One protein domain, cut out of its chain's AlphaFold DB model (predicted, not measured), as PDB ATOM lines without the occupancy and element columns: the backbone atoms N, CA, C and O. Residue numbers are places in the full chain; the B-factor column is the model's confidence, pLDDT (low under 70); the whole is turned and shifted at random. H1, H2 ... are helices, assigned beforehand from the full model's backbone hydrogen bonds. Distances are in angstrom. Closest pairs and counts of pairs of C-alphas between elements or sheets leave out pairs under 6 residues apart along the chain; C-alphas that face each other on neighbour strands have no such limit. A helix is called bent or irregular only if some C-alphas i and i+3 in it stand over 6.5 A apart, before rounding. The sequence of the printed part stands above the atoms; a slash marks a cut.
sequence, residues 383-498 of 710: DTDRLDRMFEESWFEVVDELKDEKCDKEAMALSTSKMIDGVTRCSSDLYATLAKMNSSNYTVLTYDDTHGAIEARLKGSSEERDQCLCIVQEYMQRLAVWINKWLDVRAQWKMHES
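AT A GLANCE: This is residues 383 to 498 of the 710 residues of a protein of Perkinsus olseni (UniProt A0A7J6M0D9). What does the model look like? It is a rod made by a loose up-and-down bundle of three long helices, H5, H2 and H1, each running against the one before it in the chain, with H5 running the length of the rod. The short helix H4 and the small irregular H3 sit near the end of the bundle where H2 ends and H5 begins. What is it made of? The printed part has 116 residues with five named helices in the order H1, H2, H3, H4, H5 and no named strand, and the class is all helix. How spread out is it? It is loose, with a radius of gyration of the C-alphas of 16.9 A and spans of 57 by 27 by 22 A.

IN THESE COORDINATES: Where is the longest helix? H5 covers residues 462 to 498, 54.0 A from first to last C-alpha, from (207.443, 263.402, 343.585) to (213.712, 316.760, 337.778). Where are the other long helices? H2 covers residues 409 to 434 and is 38.3 A long. H1 covers residues 384 to 404, begins at C-alpha 384 at (195.929, 281.480, 345.254), is 29.0 A long and has a kink of 35 degrees near residue 395. What remains? H4 is residues 447 to 458, 16.2 A long. H3 is residues 439 to 444, 11.1 A long, and is irregular, with C-alphas 440 and 443 7.7 A apart.

HOW THE PARTS SIT: How does H5 stand to the bundle? H5 only just touches H2, with 3 pairs of C-alphas within 8 A, the closest being those of Leu 434 and Cys 468 at 7.1 A, at a shallow tilt of 12 degrees, opposite ways. H1 and H5 are near each other, with 13 pairs of C-alphas within 10 A. What does H2 touch besides? H2 is the hub, touching three helices. It forms a helical hairpin with H1, at a shallow tilt of 13 degrees, the closest C-alphas being those of Trp 395 and Gly 422 at 5.5 A. With residues 431 to 434 alone it touches H4, the closest C-alphas being those of Ala 432 and Thr 450 at 6.1 A. Where is H3? H3 is close to H2 but not clearly touching, the C-alphas of Ala 432 and Tyr 442 being closest at 8.0 A, and H3 and H4 are apart. What do the helix backbones show? Every O i to N i+4 pair is within hydrogen-bond range in H4 and H5, against 16 of 17 in H1, 21 of 22 in H2 and 0 of 2 in H3, where 1 of 3 O i to N i+3 pairs is.

THE WHOLE: How large is it? The two C-alphas farthest apart, those of Gly 460 and Ser 498, are 57.0 A apart. Is there a cut or a long link? The printed part has no cut, and the four links between the helices are tight. What stands free? Residues 459 to 464, of which 462 to 464 belong to H5, and residues 491 to 498 of H5 stand free. Where is confidence low? The mean pLDDT of the printed part is 74.5, and 30 residues are under 70, among them residues 396 to 414 and 439 to 445.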
ATOM      1  N   ASP A 383     194.837 278.003 347.940       70.31
ATOM      2  CA  ASP A 383     194.018 279.173 347.662       70.31
ATOM      3  C   ASP A 383     194.957 280.298 347.196       70.31
ATOM      4  O   ASP A 383     195.603 280.970 348.005       70.31
ATOM      5  N   THR A 384     195.107 280.440 345.877       67.31
ATOM      6  CA  THR A 384     195.929 281.480 345.254       67.31
ATOM      7  C   THR A 384     195.459 282.852 345.704       67.31
ATOM      8  O   THR A 384     196.293 283.720 345.930       67.31
ATOM      9  N   ASP A 385     194.160 283.010 345.974       72.81
ATOM     10  CA  ASP A 385     193.580 284.249 346.484       72.81
ATOM     11  C   ASP A 385     193.967 284.482 347.950       72.81
ATOM     12  O   ASP A 385     194.017 285.616 348.420       72.81
ATOM     13  N   ARG A 386     194.239 283.426 348.723       74.81
ATOM     14  CA  ARG A 386     194.820 283.551 350.069       74.81
ATOM     15  C   ARG A 386     196.289 283.940 350.007       74.81
ATOM     16  O   ARG A 386     196.692 284.781 350.802       74.81
ATOM     17  N   LEU A 387     197.076 283.351 349.106       67.69
ATOM     18  CA  LEU A 387     198.463 283.781 348.901       67.69
ATOM     19  C   LEU A 387     198.522 285.233 348.423       67.69
ATOM     20  O   LEU A 387     199.336 285.992 348.938       67.69
ATOM     21  N   ASP A 388     197.634 285.619 347.509       71.69
ATOM     22  CA  ASP A 388     197.513 286.994 347.037       71.69
ATOM     23  C   ASP A 388     197.098 287.923 348.167       71.69
ATOM     24  O   ASP A 388     197.745 288.938 348.358       71.69
ATOM     25  N   ARG A 389     196.117 287.555 349.000       75.50
ATOM     26  CA  ARG A 389     195.752 288.354 350.181       75.50
ATOM     27  C   ARG A 389     196.889 288.472 351.188       75.50
ATOM     28  O   ARG A 389     197.140 289.567 351.664       75.50
ATOM     29  N   MET A 390     197.597 287.385 351.492       67.75
ATOM     30  CA  MET A 390     198.749 287.425 352.402       67.75
ATOM     31  C   MET A 390     199.868 288.306 351.840       67.75
ATOM     32  O   MET A 390     200.482 289.075 352.575       67.75
ATOM     33  N   PHE A 391     200.109 288.228 350.532       71.69
ATOM     34  CA  PHE A 391     201.083 289.065 349.847       71.69
ATOM     35  C   PHE A 391     200.651 290.531 349.816       71.69
ATOM     36  O   PHE A 391     201.442 291.404 350.144       71.69
ATOM     37  N   GLU A 392     199.399 290.809 349.465       73.81
ATOM     38  CA  GLU A 392     198.814 292.144 349.443       73.81
ATOM     39  C   GLU A 392     198.821 292.763 350.843       73.81
ATOM     40  O   GLU A 392     199.263 293.893 350.993       73.81
ATOM     41  N   GLU A 393     198.431 292.034 351.885       72.75
ATOM     42  CA  GLU A 393     198.483 292.511 353.270       72.75
ATOM     43  C   GLU A 393     199.925 292.831 353.702       72.75
ATOM     44  O   GLU A 393     200.186 293.929 354.195       72.75
ATOM     45  N   SER A 394     200.879 291.929 353.444       67.00
ATOM     46  CA  SER A 394     202.294 292.126 353.798       67.00
ATOM     47  C   SER A 394     202.985 293.219 352.962       67.00
ATOM     48  O   SER A 394     203.876 293.908 353.460       67.00
ATOM     49  N   TRP A 395     202.587 293.407 351.699       71.62
ATOM     50  CA  TRP A 395     203.182 294.371 350.766       71.62
ATOM     51  C   TRP A 395     202.535 295.760 350.844       71.62
ATOM     52  O   TRP A 395     203.235 296.771 350.766       71.62
ATOM     53  N   PHE A 396     201.213 295.851 351.009       65.25
ATOM     54  CA  PHE A 396     200.512 297.134 351.084       65.25
ATOM     55  C   PHE A 396     200.721 297.851 352.411       65.25
ATOM     56  O   PHE A 396     200.743 299.075 352.388       65.25
ATOM     57  N   GLU A 397     200.973 297.153 353.525       63.88
ATOM     58  CA  GLU A 397     201.455 297.812 354.752       63.88
ATOM     59  C   GLU A 397     202.707 298.654 354.455       63.88
ATOM     60  O   GLU A 397     202.782 299.825 354.816       63.88
ATOM     61  N   VAL A 398     203.643 298.088 353.691       60.81
ATOM     62  CA  VAL A 398     204.865 298.774 353.268       60.81
ATOM     63  C   VAL A 398     204.573 299.876 352.245       60.81
ATOM     64  O   VAL A 398     205.090 300.983 352.365       60.81
ATOM     65  N   VAL A 399     203.754 299.605 351.225       62.53
ATOM     66  CA  VAL A 399     203.485 300.566 350.142       62.53
ATOM     67  C   VAL A 399     202.613 301.741 350.585       62.53
ATOM     68  O   VAL A 399     202.835 302.854 350.116       62.53
ATOM     69  N   ASP A 400     201.626 301.535 351.453       64.44
ATOM     70  CA  ASP A 400     200.754 302.613 351.924       64.44
ATOM     71  C   ASP A 400     201.496 303.545 352.887       64.44
ATOM     72  O   ASP A 400     201.359 304.762 352.769       64.44
ATOM     73  N   GLU A 401     202.400 303.018 353.722       62.72
ATOM     74  CA  GLU A 401     203.347 303.857 354.468       62.72
ATOM     75  C   GLU A 401     204.233 304.708 353.543       62.72
ATOM     76  O   GLU A 401     204.563 305.843 353.879       62.72
ATOM     77  N   LEU A 402     204.593 304.192 352.362       57.38
ATOM     78  CA  LEU A 402     205.374 304.935 351.367       57.38
ATOM     79  C   LEU A 402     204.569 305.987 350.598       57.38
ATOM     80  O   LEU A 402     205.164 306.917 350.056       57.38
ATOM     81  N   LYS A 403     203.241 305.854 350.519       61.31
ATOM     82  CA  LYS A 403     202.371 306.846 349.866       61.31
ATOM     83  C   LYS A 403     202.067 308.039 350.770       61.31
ATOM     84  O   LYS A 403     201.891 309.144 350.257       61.31
ATOM     85  N   ASP A 404     201.994 307.817 352.081       58.75
ATOM     86  CA  ASP A 404     201.616 308.847 353.053       58.75
ATOM     87  C   ASP A 404     202.785 309.775 353.439       58.75
ATOM     88  O   ASP A 404     202.569 310.904 353.891       58.75
ATOM     89  N   GLU A 405     204.033 309.360 353.208       54.56
ATOM     90  CA  GLU A 405     205.209 310.195 353.451       54.56
ATOM     91  C   GLU A 405     205.519 311.105 352.249       54.56
ATOM     92  O   GLU A 405     205.872 310.658 351.156       54.56
ATOM     93  N   LYS A 406     205.473 312.430 352.461       55.12
ATOM     94  CA  LYS A 406     206.206 313.383 351.611       55.12
ATOM     95  C   LYS A 406     207.696 313.084 351.782       55.12
ATOM     96  O   LYS A 406     208.317 313.526 352.740       55.12
ATOM     97  N   CYS A 407     208.206 312.244 350.896       51.09
ATOM     98  CA  CYS A 407     209.481 311.567 351.053       51.09
ATOM     99  C   CYS A 407     210.647 312.540 350.785       51.09
ATOM    100  O   CYS A 407     210.975 312.814 349.634       51.09
ATOM    101  N   ASP A 408     211.282 313.076 351.828       61.59
ATOM    102  CA  ASP A 408     212.601 313.707 351.691       61.59
ATOM    103  C   ASP A 408     213.667 312.638 351.348       61.59
ATOM    104  O   ASP A 408     213.432 311.434 351.463       61.59
ATOM    105  N   LYS A 409     214.876 313.042 350.930       55.31
ATOM    106  CA  LYS A 409     215.953 312.107 350.522       55.31
ATOM    107  C   LYS A 409     216.298 311.036 351.572       55.31
ATOM    108  O   LYS A 409     216.684 309.933 351.196       55.31
ATOM    109  N   GLU A 410     216.134 311.326 352.862       59.19
ATOM    110  CA  GLU A 410     216.306 310.341 353.943       59.19
ATOM    111  C   GLU A 410     215.179 309.294 353.967       59.19
ATOM    112  O   GLU A 410     215.431 308.105 354.166       59.19
ATOM    113  N   ALA A 411     213.947 309.697 353.653       63.38
ATOM    114  CA  ALA A 411     212.810 308.790 353.543       63.38
ATOM    115  C   ALA A 411     212.931 307.856 352.312       63.38
ATOM    116  O   ALA A 411     212.436 306.729 352.327       63.38
ATOM    117  N   MET A 412     213.707 308.241 351.289       59.28
ATOM    118  CA  MET A 412     214.033 307.380 350.135       59.28
ATOM    119  C   MET A 412     214.979 306.213 350.468       59.28
ATOM    120  O   MET A 412     214.853 305.131 349.879       59.28
ATOM    121  N   ALA A 413     215.925 306.399 351.394       61.91
ATOM    122  CA  ALA A 413     216.753 305.304 351.907       61.91
ATOM    123  C   ALA A 413     215.898 304.350 352.756       61.91
ATOM    124  O   ALA A 413     215.938 303.132 352.558       61.91
ATOM    125  N   LEU A 414     215.022 304.920 353.593       66.88
ATOM    126  CA  LEU A 414     214.015 304.175 354.351       66.88
ATOM    127  C   LEU A 414     213.102 303.350 353.429       66.88
ATOM    128  O   LEU A 414     212.818 302.193 353.717       66.88
ATOM    129  N   SER A 415     212.711 303.897 352.275       74.88
ATOM    130  CA  SER A 415     211.855 303.215 351.301       74.88
ATOM    131  C   SER A 415     212.478 301.960 350.697       74.88
ATOM    132  O   SER A 415     211.791 300.962 350.481       74.88
ATOM    133  N   THR A 416     213.793 301.979 350.475       73.50
ATOM    134  CA  THR A 416     214.506 300.808 349.947       73.50
ATOM    135  C   THR A 416     214.626 299.722 351.018       73.50
ATOM    136  O   THR A 416     214.398 298.555 350.711       73.50
ATOM    137  N   SER A 417     214.887 300.102 352.277       75.94
ATOM    138  CA  SER A 417     214.876 299.171 353.416       75.94
ATOM    139  C   SER A 417     213.506 298.518 353.596       75.94
ATOM    140  O   SER A 417     213.414 297.298 353.650       75.94
ATOM    141  N   LYS A 418     212.427 299.312 353.591       76.62
ATOM    142  CA  LYS A 418     211.065 298.787 353.749       76.62
ATOM    143  C   LYS A 418     210.665 297.842 352.614       76.62
ATOM    144  O   LYS A 418     209.994 296.846 352.856       76.62
ATOM    145  N   MET A 419     211.090 298.116 351.377       80.38
ATOM    146  CA  MET A 419     210.888 297.182 350.265       80.38
ATOM    147  C   MET A 419     211.601 295.849 350.529       80.38
ATOM    148  O   MET A 419     210.995 294.800 350.335       80.38
ATOM    149  N   ILE A 420     212.862 295.875 350.974       80.19
ATOM    150  CA  ILE A 420     213.612 294.655 351.315       80.19
ATOM    151  C   ILE A 420     212.881 293.879 352.417       80.19
ATOM    152  O   ILE A 420     212.704 292.664 352.288       80.19
ATOM    153  N   ASP A 421     212.374 294.570 353.439       78.69
ATOM    154  CA  ASP A 421     211.590 293.957 354.515       78.69
ATOM    155  C   ASP A 421     210.299 293.323 353.977       78.69
ATOM    156  O   ASP A 421     209.986 292.178 354.305       78.69
ATOM    157  N   GLY A 422     209.588 294.015 353.080       81.06
ATOM    158  CA  GLY A 422     208.394 293.500 352.408       81.06
ATOM    159  C   GLY A 422     208.674 292.232 351.598       81.06
ATOM    160  O   GLY A 422     207.983 291.229 351.767       81.06
ATOM    161  N   VAL A 423     209.732 292.229 350.779       81.94
ATOM    162  CA  VAL A 423     210.163 291.047 350.007       81.94
ATOM    163  C   VAL A 423     210.534 289.885 350.936       81.94
ATOM    164  O   VAL A 423     210.156 288.736 350.683       81.94
ATOM    165  N   THR A 424     211.239 290.175 352.028       81.69
ATOM    166  CA  THR A 424     211.668 289.176 353.019       81.69
ATOM    167  C   THR A 424     210.477 288.545 353.731       81.69
ATOM    168  O   THR A 424     210.412 287.322 353.885       81.69
ATOM    169  N   ARG A 425     209.500 289.368 354.120       80.50
ATOM    170  CA  ARG A 425     208.275 288.926 354.790       80.50
ATOM    171  C   ARG A 425     207.415 288.068 353.871       80.50
ATOM    172  O   ARG A 425     207.052 286.965 354.253       80.50
ATOM    173  N   CYS A 426     207.211 288.510 352.632       82.56
ATOM    174  CA  CYS A 426     206.487 287.742 351.620       82.56
ATOM    175  C   CYS A 426     207.142 286.378 351.363       82.56
ATOM    176  O   CYS A 426     206.481 285.341 351.364       82.56
ATOM    177  N   SER A 427     208.470 286.357 351.230       82.31
ATOM    178  CA  SER A 427     209.212 285.103 351.086       82.31
ATOM    179  C   SER A 427     208.975 284.188 352.291       82.31
ATOM    180  O   SER A 427     208.635 283.021 352.118       82.31
ATOM    181  N   SER A 428     209.075 284.719 353.511       81.56
ATOM    182  CA  SER A 428     208.858 283.958 354.750       81.56
ATOM    183  C   SER A 428     207.436 283.387 354.851       81.56
ATOM    184  O   SER A 428     207.265 282.218 355.197       81.56
ATOM    185  N   ASP A 429     206.427 284.173 354.473       81.69
ATOM    186  CA  ASP A 429     205.020 283.763 354.435       81.69
ATOM    187  C   ASP A 429     204.781 282.624 353.429       81.69
ATOM    188  O   ASP A 429     204.051 281.667 353.722       81.69
ATOM    189  N   LEU A 430     205.435 282.674 352.262       86.06
ATOM    190  CA  LEU A 430     205.419 281.584 351.285       86.06
ATOM    191  C   LEU A 430     206.033 280.310 351.877       86.06
ATOM    192  O   LEU A 430     205.411 279.247 351.815       86.06
ATOM    193  N   TYR A 431     207.228 280.405 352.471       83.25
ATOM    194  CA  TYR A 431     207.909 279.261 353.085       83.25
ATOM    195  C   TYR A 431     207.053 278.626 354.187       83.25
ATOM    196  O   TYR A 431     206.886 277.406 354.223       83.25
ATOM    197  N   ALA A 432     206.433 279.434 355.041       82.81
ATOM    198  CA  ALA A 432     205.587 278.920 356.105       82.81
ATOM    199  C   ALA A 432     204.288 278.280 355.573       82.81
ATOM    200  O   ALA A 432     203.855 277.235 356.071       82.81
ATOM    201  N   THR A 433     203.715 278.841 354.502       83.94
ATOM    202  CA  THR A 433     202.548 278.275 353.806       83.94
ATOM    203  C   THR A 433     202.873 276.920 353.176       83.94
ATOM    204  O   THR A 433     202.134 275.950 353.361       83.94
ATOM    205  N   LEU A 434     204.015 276.811 352.491       84.38
ATOM    206  CA  LEU A 434     204.502 275.551 351.918       84.38
ATOM    207  C   LEU A 434     204.787 274.509 353.006       84.38
ATOM    208  O   LEU A 434     204.473 273.325 352.842       84.38
ATOM    209  N   ALA A 435     205.285 274.952 354.159       84.00
ATOM    210  CA  ALA A 435     205.491 274.110 355.328       84.00
ATOM    211  C   ALA A 435     204.184 273.707 356.047       84.00
ATOM    212  O   ALA A 435     204.233 272.867 356.943       84.00
ATOM    213  N   LYS A 436     203.011 274.255 355.665       84.56
ATOM    214  CA  LYS A 436     201.731 274.103 356.398       84.56
ATOM    215  C   LYS A 436     201.847 274.506 357.876       84.56
ATOM    216  O   LYS A 436     201.148 273.975 358.738       84.56
ATOM    217  N   MET A 437     202.734 275.448 358.182       73.25
ATOM    218  CA  MET A 437     202.872 275.959 359.536       73.25
ATOM    219  C   MET A 437     201.705 276.901 359.841       73.25
ATOM    220  O   MET A 437     201.357 277.763 359.038       73.25
ATOM    221  N   ASN A 438     201.074 276.717 361.002       70.62
ATOM    222  CA  ASN A 438     200.021 277.620 361.456       70.62
ATOM    223  C   ASN A 438     200.596 279.007 361.735       70.62
ATOM    224  O   ASN A 438     201.660 279.140 362.342       70.62
ATOM    225  N   SER A 439     199.830 280.036 361.378       59.56
ATOM    226  CA  SER A 439     200.233 281.430 361.536       59.56
ATOM    227  C   SER A 439     200.466 281.887 362.971       59.56
ATOM    228  O   SER A 439     201.184 282.850 363.222       59.56
ATOM    229  N   SER A 440     199.927 281.152 363.940       54.34
ATOM    230  CA  SER A 440     200.202 281.359 365.359       54.34
ATOM    231  C   SER A 440     201.655 281.069 365.756       54.34
ATOM    232  O   SER A 440     202.078 281.511 366.819       54.34
ATOM    233  N   ASN A 441     202.419 280.343 364.930       57.38
ATOM    234  CA  ASN A 441     203.791 279.922 365.236       57.38
ATOM    235  C   ASN A 441     204.862 280.828 364.596       57.38
ATOM    236  O   ASN A 441     206.047 280.526 364.691       57.38
ATOM    237  N   TYR A 442     204.470 281.928 363.941       59.75
ATOM    238  CA  TYR A 442     205.364 282.752 363.116       59.75
ATOM    239  C   TYR A 442     206.432 283.552 363.872       59.75
ATOM    240  O   TYR A 442     207.371 284.038 363.251       59.75
ATOM    241  N   THR A 443     206.323 283.728 365.189       50.22
ATOM    242  CA  THR A 443     207.162 284.712 365.891       50.22
ATOM    243  C   THR A 443     208.623 284.291 366.064       50.22
ATOM    244  O   THR A 443     209.455 285.163 366.307       50.22
ATOM    245  N   VAL A 444     208.960 283.000 365.918       58.28
ATOM    246  CA  VAL A 444     210.342 282.490 366.020       58.28
ATOM    247  C   VAL A 444     210.535 281.265 365.113       58.28
ATOM    248  O   VAL A 444     210.729 280.153 365.594       58.28
ATOM    249  N   LEU A 445     210.441 281.435 363.795       61.44
ATOM    250  CA  LEU A 445     210.830 280.385 362.847       61.44
ATOM    251  C   LEU A 445     212.132 280.783 362.166       61.44
ATOM    252  O   LEU A 445     212.222 281.855 361.566       61.44
ATOM    253  N   THR A 446     213.150 279.933 362.272       76.25
ATOM    254  CA  THR A 446     214.376 280.115 361.494       76.25
ATOM    255  C   THR A 446     214.156 279.621 360.062       76.25
ATOM    256  O   THR A 446     213.279 278.793 359.793       76.25
ATOM    257  N   TYR A 447     214.962 280.119 359.119       71.25
ATOM    258  CA  TYR A 447     214.971 279.605 357.746       71.25
ATOM    259  C   TYR A 447     215.163 278.081 357.731       71.25
ATOM    260  O   TYR A 447     214.425 277.380 357.042       71.25
ATOM    261  N   ASP A 448     216.064 277.570 358.572       71.62
ATOM    262  CA  ASP A 448     216.367 276.143 358.681       71.62
ATOM    263  C   ASP A 448     215.154 275.317 359.144       71.62
ATOM    264  O   ASP A 448     214.930 274.222 358.625       71.62
ATOM    265  N   ASP A 449     214.318 275.856 360.040       77.12
ATOM    266  CA  ASP A 449     213.094 275.185 360.504       77.12
ATOM    267  C   ASP A 449     212.058 275.061 359.379       77.12
ATOM    268  O   ASP A 449     211.478 273.993 359.155       77.12
ATOM    269  N   THR A 450     211.830 276.153 358.643       74.31
ATOM    270  CA  THR A 450     210.875 276.162 357.521       74.31
ATOM    271  C   THR A 450     211.366 275.299 356.362       74.31
ATOM    272  O   THR A 450     210.602 274.505 355.810       74.31
ATOM    273  N   HIS A 451     212.657 275.380 356.041       73.06
ATOM    274  CA  HIS A 451     213.293 274.590 354.998       73.06
ATOM    275  C   HIS A 451     213.283 273.096 355.343       73.06
ATOM    276  O   HIS A 451     212.860 272.279 354.527       73.06
ATOM    277  N   GLY A 452     213.658 272.730 356.572       78.38
ATOM    278  CA  GLY A 452     213.629 271.349 357.048       78.38
ATOM    279  C   GLY A 452     212.224 270.743 357.022       78.38
ATOM    280  O   GLY A 452     212.061 269.587 356.626       78.38
ATOM    281  N   ALA A 453     211.195 271.523 357.367       81.38
ATOM    282  CA  ALA A 453     209.803 271.084 357.288       81.38
ATOM    283  C   ALA A 453     209.331 270.866 355.843       81.38
ATOM    284  O   ALA A 453     208.658 269.872 355.555       81.38
ATOM    285  N   ILE A 454     209.714 271.754 354.921       79.38
ATOM    286  CA  ILE A 454     209.427 271.589 353.492       79.38
ATOM    287  C   ILE A 454     210.154 270.359 352.954       79.38
ATOM    288  O   ILE A 454     209.521 269.513 352.334       79.38
ATOM    289  N   GLU A 455     211.449 270.189 353.225       79.75
ATOM    290  CA  GLU A 455     212.199 269.017 352.770       79.75
ATOM    291  C   GLU A 455     211.644 267.707 353.338       79.75
ATOM    292  O   GLU A 455     211.503 266.728 352.604       79.75
ATOM    293  N   ALA A 456     211.308 267.671 354.631       85.00
ATOM    294  CA  ALA A 456     210.704 266.504 355.267       85.00
ATOM    295  C   ALA A 456     209.393 266.108 354.578       85.00
ATOM    296  O   ALA A 456     209.128 264.923 354.374       85.00
ATOM    297  N   ARG A 457     208.612 267.104 354.156       79.94
ATOM    298  CA  ARG A 457     207.365 266.906 353.425       79.94
ATOM    299  C   ARG A 457     207.606 266.455 351.983       79.94
ATOM    300  O   ARG A 457     207.032 265.470 351.531       79.94
ATOM    301  N   LEU A 458     208.528 267.110 351.285       82.56
ATOM    302  CA  LEU A 458     208.871 266.826 349.891       82.56
ATOM    303  C   LEU A 458     209.639 265.510 349.688       82.56
ATOM    304  O   LEU A 458     209.843 265.085 348.544       82.56
ATOM    305  N   LYS A 459     210.079 264.843 350.762       87.31
ATOM    306  CA  LYS A 459     210.686 263.504 350.704       87.31
ATOM    307  C   LYS A 459     209.678 262.401 350.360       87.31
ATOM    308  O   LYS A 459     210.104 261.365 349.860       87.31
ATOM    309  N   GLY A 460     208.376 262.610 350.589       82.06
ATOM    310  CA  GLY A 460     207.357 261.557 350.472       82.06
ATOM    311  C   GLY A 460     206.743 261.360 349.081       82.06
ATOM    312  O   GLY A 460     206.345 260.245 348.753       82.06
ATOM    313  N   SER A 461     206.672 262.404 348.248       88.19
ATOM    314  CA  SER A 461     205.963 262.346 346.964       88.19
ATOM    315  C   SER A 461     206.609 263.239 345.903       88.19
ATOM    316  O   SER A 461     206.796 264.438 346.104       88.19
ATOM    317  N   SER A 462     206.938 262.651 344.747       86.50
ATOM    318  CA  SER A 462     207.443 263.402 343.585       86.50
ATOM    319  C   SER A 462     206.398 264.378 343.045       86.50
ATOM    320  O   SER A 462     206.751 265.468 342.615       86.50
ATOM    321  N   GLU A 463     205.118 264.012 343.109       87.50
ATOM    322  CA  GLU A 463     204.019 264.847 342.622       87.50
ATOM    323  C   GLU A 463     203.819 266.084 343.509       87.50
ATOM    324  O   GLU A 463     203.642 267.191 343.008       87.50
ATOM    325  N   GLU A 464     203.940 265.925 344.831       82.75
ATOM    326  CA  GLU A 464     203.876 267.054 345.769       82.75
ATOM    327  C   GLU A 464     205.046 268.021 345.583       82.75
ATOM    328  O   GLU A 464     204.892 269.232 345.749       82.75
ATOM    329  N   ARG A 465     206.217 267.494 345.209       82.94
ATOM    330  CA  ARG A 465     207.395 268.300 344.887       82.94
ATOM    331  C   ARG A 465     207.176 269.142 343.643       82.94
ATOM    332  O   ARG A 465     207.430 270.342 343.694       82.94
ATOM    333  N   ASP A 466     206.674 268.541 342.572       83.88
ATOM    334  CA  ASP A 466     206.408 269.259 341.326       83.88
ATOM    335  C   ASP A 466     205.334 270.340 341.530       83.88
ATOM    336  O   ASP A 466     205.489 271.467 341.062       83.88
ATOM    337  N   GLN A 467     204.296 270.053 342.322       84.19
ATOM    338  CA  GLN A 467     203.263 271.035 342.666       84.19
ATOM    339  C   GLN A 467     203.806 272.186 343.524       84.19
ATOM    340  O   GLN A 467     203.540 273.348 343.216       84.19
ATOM    341  N   CYS A 468     204.620 271.900 344.547       82.12
ATOM    342  CA  CYS A 468     205.281 272.947 345.334       82.12
ATOM    343  C   CYS A 468     206.171 273.840 344.464       82.12
ATOM    344  O   CYS A 468     206.183 275.054 344.648       82.12
ATOM    345  N   LEU A 469     206.900 273.259 343.508       80.06
ATOM    346  CA  LEU A 469     207.747 274.021 342.593       80.06
ATOM    347  C   LEU A 469     206.926 274.927 341.673       80.06
ATOM    348  O   LEU A 469     207.303 276.083 341.502       80.06
ATOM    349  N   CYS A 470     205.794 274.451 341.148       83.56
ATOM    350  CA  CYS A 470     204.873 275.284 340.371       83.56
ATOM    351  C   CYS A 470     204.362 276.480 341.188       83.56
ATOM    352  O   CYS A 470     204.405 277.609 340.704       83.56
ATOM    353  N   ILE A 471     203.958 276.248 342.441       82.94
ATOM    354  CA  ILE A 471     203.497 277.303 343.358       82.94
ATOM    355  C   ILE A 471     204.605 278.332 343.613       82.94
ATOM    356  O   ILE A 471     204.377 279.535 343.492       82.94
ATOM    357  N   VAL A 472     205.814 277.874 343.958       82.50
ATOM    358  CA  VAL A 472     206.963 278.758 344.211       82.50
ATOM    359  C   VAL A 472     207.294 279.571 342.965       82.50
ATOM    360  O   VAL A 472     207.514 280.775 343.055       82.50
ATOM    361  N   GLN A 473     207.314 278.930 341.799       83.12
ATOM    362  CA  GLN A 473     207.591 279.589 340.532       83.12
ATOM    363  C   GLN A 473     206.565 280.686 340.234       83.12
ATOM    364  O   GLN A 473     206.955 281.808 339.910       83.12
ATOM    365  N   GLU A 474     205.274 280.385 340.361       82.19
ATOM    366  CA  GLU A 474     204.206 281.354 340.120       82.19
ATOM    367  C   GLU A 474     204.284 282.531 341.100       82.19
ATOM    368  O   GLU A 474     204.207 283.693 340.697       82.19
ATOM    369  N   TYR A 475     204.536 282.247 342.377       83.75
ATOM    370  CA  TYR A 475     204.702 283.274 343.397       83.75
ATOM    371  C   TYR A 475     205.906 284.185 343.118       83.75
ATOM    372  O   TYR A 475     205.791 285.409 343.174       83.75
ATOM    373  N   MET A 476     207.056 283.612 342.753       81.75
ATOM    374  CA  MET A 476     208.265 284.380 342.436       81.75
ATOM    375  C   MET A 476     208.091 285.238 341.178       81.75
ATOM    376  O   MET A 476     208.586 286.364 341.130       81.75
ATOM    377  N   GLN A 477     207.351 284.753 340.177       82.62
ATOM    378  CA  GLN A 477     206.994 285.553 339.003       82.62
ATOM    379  C   GLN A 477     206.123 286.753 339.386       82.62
ATOM    380  O   GLN A 477     206.390 287.870 338.939       82.62
ATOM    381  N   ARG A 478     205.123 286.555 340.252       81.25
ATOM    382  CA  ARG A 478     204.279 287.645 340.760       81.25
ATOM    383  C   ARG A 478     205.112 288.658 341.545       81.25
ATOM    384  O   ARG A 478     205.082 289.841 341.213       81.25
ATOM    385  N   LEU A 479     205.929 288.206 342.495       82.12
ATOM    386  CA  LEU A 479     206.847 289.060 343.255       82.12
ATOM    387  C   LEU A 479     207.742 289.905 342.329       82.12
ATOM    388  O   LEU A 479     207.881 291.111 342.530       82.12
ATOM    389  N   ALA A 480     208.282 289.310 341.263       82.19
ATOM    390  CA  ALA A 480     209.081 290.033 340.277       82.19
ATOM    391  C   ALA A 480     208.274 291.117 339.536       82.19
ATOM    392  O   ALA A 480     208.767 292.231 339.353       82.19
ATOM    393  N   VAL A 481     207.033 290.836 339.121       83.00
ATOM    394  CA  VAL A 481     206.145 291.837 338.491       83.00
ATOM    395  C   VAL A 481     205.889 293.015 339.436       83.00
ATOM    396  O   VAL A 481     205.928 294.171 339.013       83.00
ATOM    397  N   TRP A 482     205.686 292.739 340.720       80.94
ATOM    398  CA  TRP A 482     205.446 293.764 341.733       80.94
ATOM    399  C   TRP A 482     206.669 294.633 342.014       80.94
ATOM    400  O   TRP A 482     206.547 295.860 342.039       80.94
ATOM    401  N   ILE A 483     207.849 294.024 342.146       83.00
ATOM    402  CA  ILE A 483     209.113 294.759 342.278       83.00
ATOM    403  C   ILE A 483     209.318 295.667 341.059       83.00
ATOM    404  O   ILE A 483     209.635 296.844 341.222       83.00
ATOM    405  N   ASN A 484     209.059 295.172 339.843       82.25
ATOM    406  CA  ASN A 484     209.138 295.990 338.630       82.25
ATOM    407  C   ASN A 484     208.164 297.176 338.670       82.25
ATOM    408  O   ASN A 484     208.569 298.307 338.420       82.25
ATOM    409  N   LYS A 485     206.905 296.951 339.062       79.38
ATOM    410  CA  LYS A 485     205.909 298.026 339.190       79.38
ATOM    411  C   LYS A 485     206.338 299.089 340.206       79.38
ATOM    412  O   LYS A 485     206.141 300.279 339.971       79.38
ATOM    413  N   TRP A 486     206.928 298.679 341.326       82.62
ATOM    414  CA  TRP A 486     207.471 299.609 342.316       82.62
ATOM    415  C   TRP A 486     208.646 300.419 341.757       82.62
ATOM    416  O   TRP A 486     208.685 301.641 341.919       82.62
ATOM    417  N   LEU A 487     209.566 299.765 341.041       81.31
ATOM    418  CA  LEU A 487     210.687 300.428 340.372       81.31
ATOM    419  C   LEU A 487     210.206 301.439 339.323       81.31
ATOM    420  O   LEU A 487     210.760 302.534 339.246       81.31
ATOM    421  N   ASP A 488     209.144 301.122 338.579       79.25
ATOM    422  CA  ASP A 488     208.534 302.026 337.601       79.25
ATOM    423  C   ASP A 488     207.920 303.263 338.270       79.25
ATOM    424  O   ASP A 488     208.179 304.391 337.841       79.25
ATOM    425  N   VAL A 489     207.157 303.085 339.355       77.62
ATOM    426  CA  VAL A 489     206.610 304.206 340.146       77.62
ATOM    427  C   VAL A 489     207.744 305.092 340.667       77.62
ATOM    428  O   VAL A 489     207.677 306.320 340.570       77.62
ATOM    429  N   ARG A 490     208.828 304.478 341.152       75.12
ATOM    430  CA  ARG A 490     210.012 305.194 341.633       75.12
ATOM    431  C   ARG A 490     210.713 305.970 340.513       75.12
ATOM    432  O   ARG A 490     211.132 307.109 340.725       75.12
ATOM    433  N   ALA A 491     210.820 305.387 339.321       77.81
ATOM    434  CA  ALA A 491     211.390 306.049 338.152       77.81
ATOM    435  C   ALA A 491     210.544 307.259 337.715       77.81
ATOM    436  O   ALA A 491     211.096 308.329 337.451       77.81
ATOM    437  N   GLN A 492     209.213 307.123 337.699       73.81
ATOM    438  CA  GLN A 492     208.286 308.207 337.352       73.81
ATOM    439  C   GLN A 492     208.355 309.376 338.339       73.81
ATOM    440  O   GLN A 492     208.397 310.535 337.922       73.81
ATOM    441  N   TRP A 493     208.423 309.087 339.640       75.50
ATOM    442  CA  TRP A 493     208.512 310.122 340.672       75.50
ATOM    443  C   TRP A 493     209.768 310.986 340.505       75.50
ATOM    444  O   TRP A 493     209.697 312.217 340.517       75.50
ATOM    445  N   LYS A 494     210.906 310.348 340.215       71.44
ATOM    446  CA  LYS A 494     212.179 311.037 339.976       71.44
ATOM    447  C   LYS A 494     212.158 311.899 338.706       71.44
ATOM    448  O   LYS A 494     212.746 312.979 338.697       71.44
ATOM    449  N   MET A 495     211.449 311.470 337.653       72.75
ATOM    450  CA  MET A 495     211.229 312.317 336.472       72.75
ATOM    451  C   MET A 495     210.389 313.555 336.808       72.75
ATOM    452  O   MET A 495     210.631 314.626 336.258       72.75
ATOM    453  N   HIS A 496     209.422 313.449 337.717       73.19
ATOM    454  CA  HIS A 496     208.612 314.597 338.119       73.19
ATOM    455  C   HIS A 496     209.417 315.599 338.970       73.19
ATOM    456  O   HIS A 496     209.275 316.812 338.804       73.19
ATOM    457  N   GLU A 497     210.321 315.110 339.825       73.69
ATOM    458  CA  GLU A 497     211.232 315.943 340.624       73.69
ATOM    459  C   GLU A 497     212.223 316.725 339.740       73.69
ATOM    460  O   GLU A 497     212.433 317.921 339.947       73.69
ATOM    461  N   SER A 498     212.764 316.098 338.685       74.69
ATOM    462  CA  SER A 498     213.712 316.760 337.778       74.69
ATOM    463  C   SER A 498     213.086 317.879 336.936       74.69
ATOM    464  O   SER A 498     213.797 318.789 336.512       74.69
TER     465      SER A 498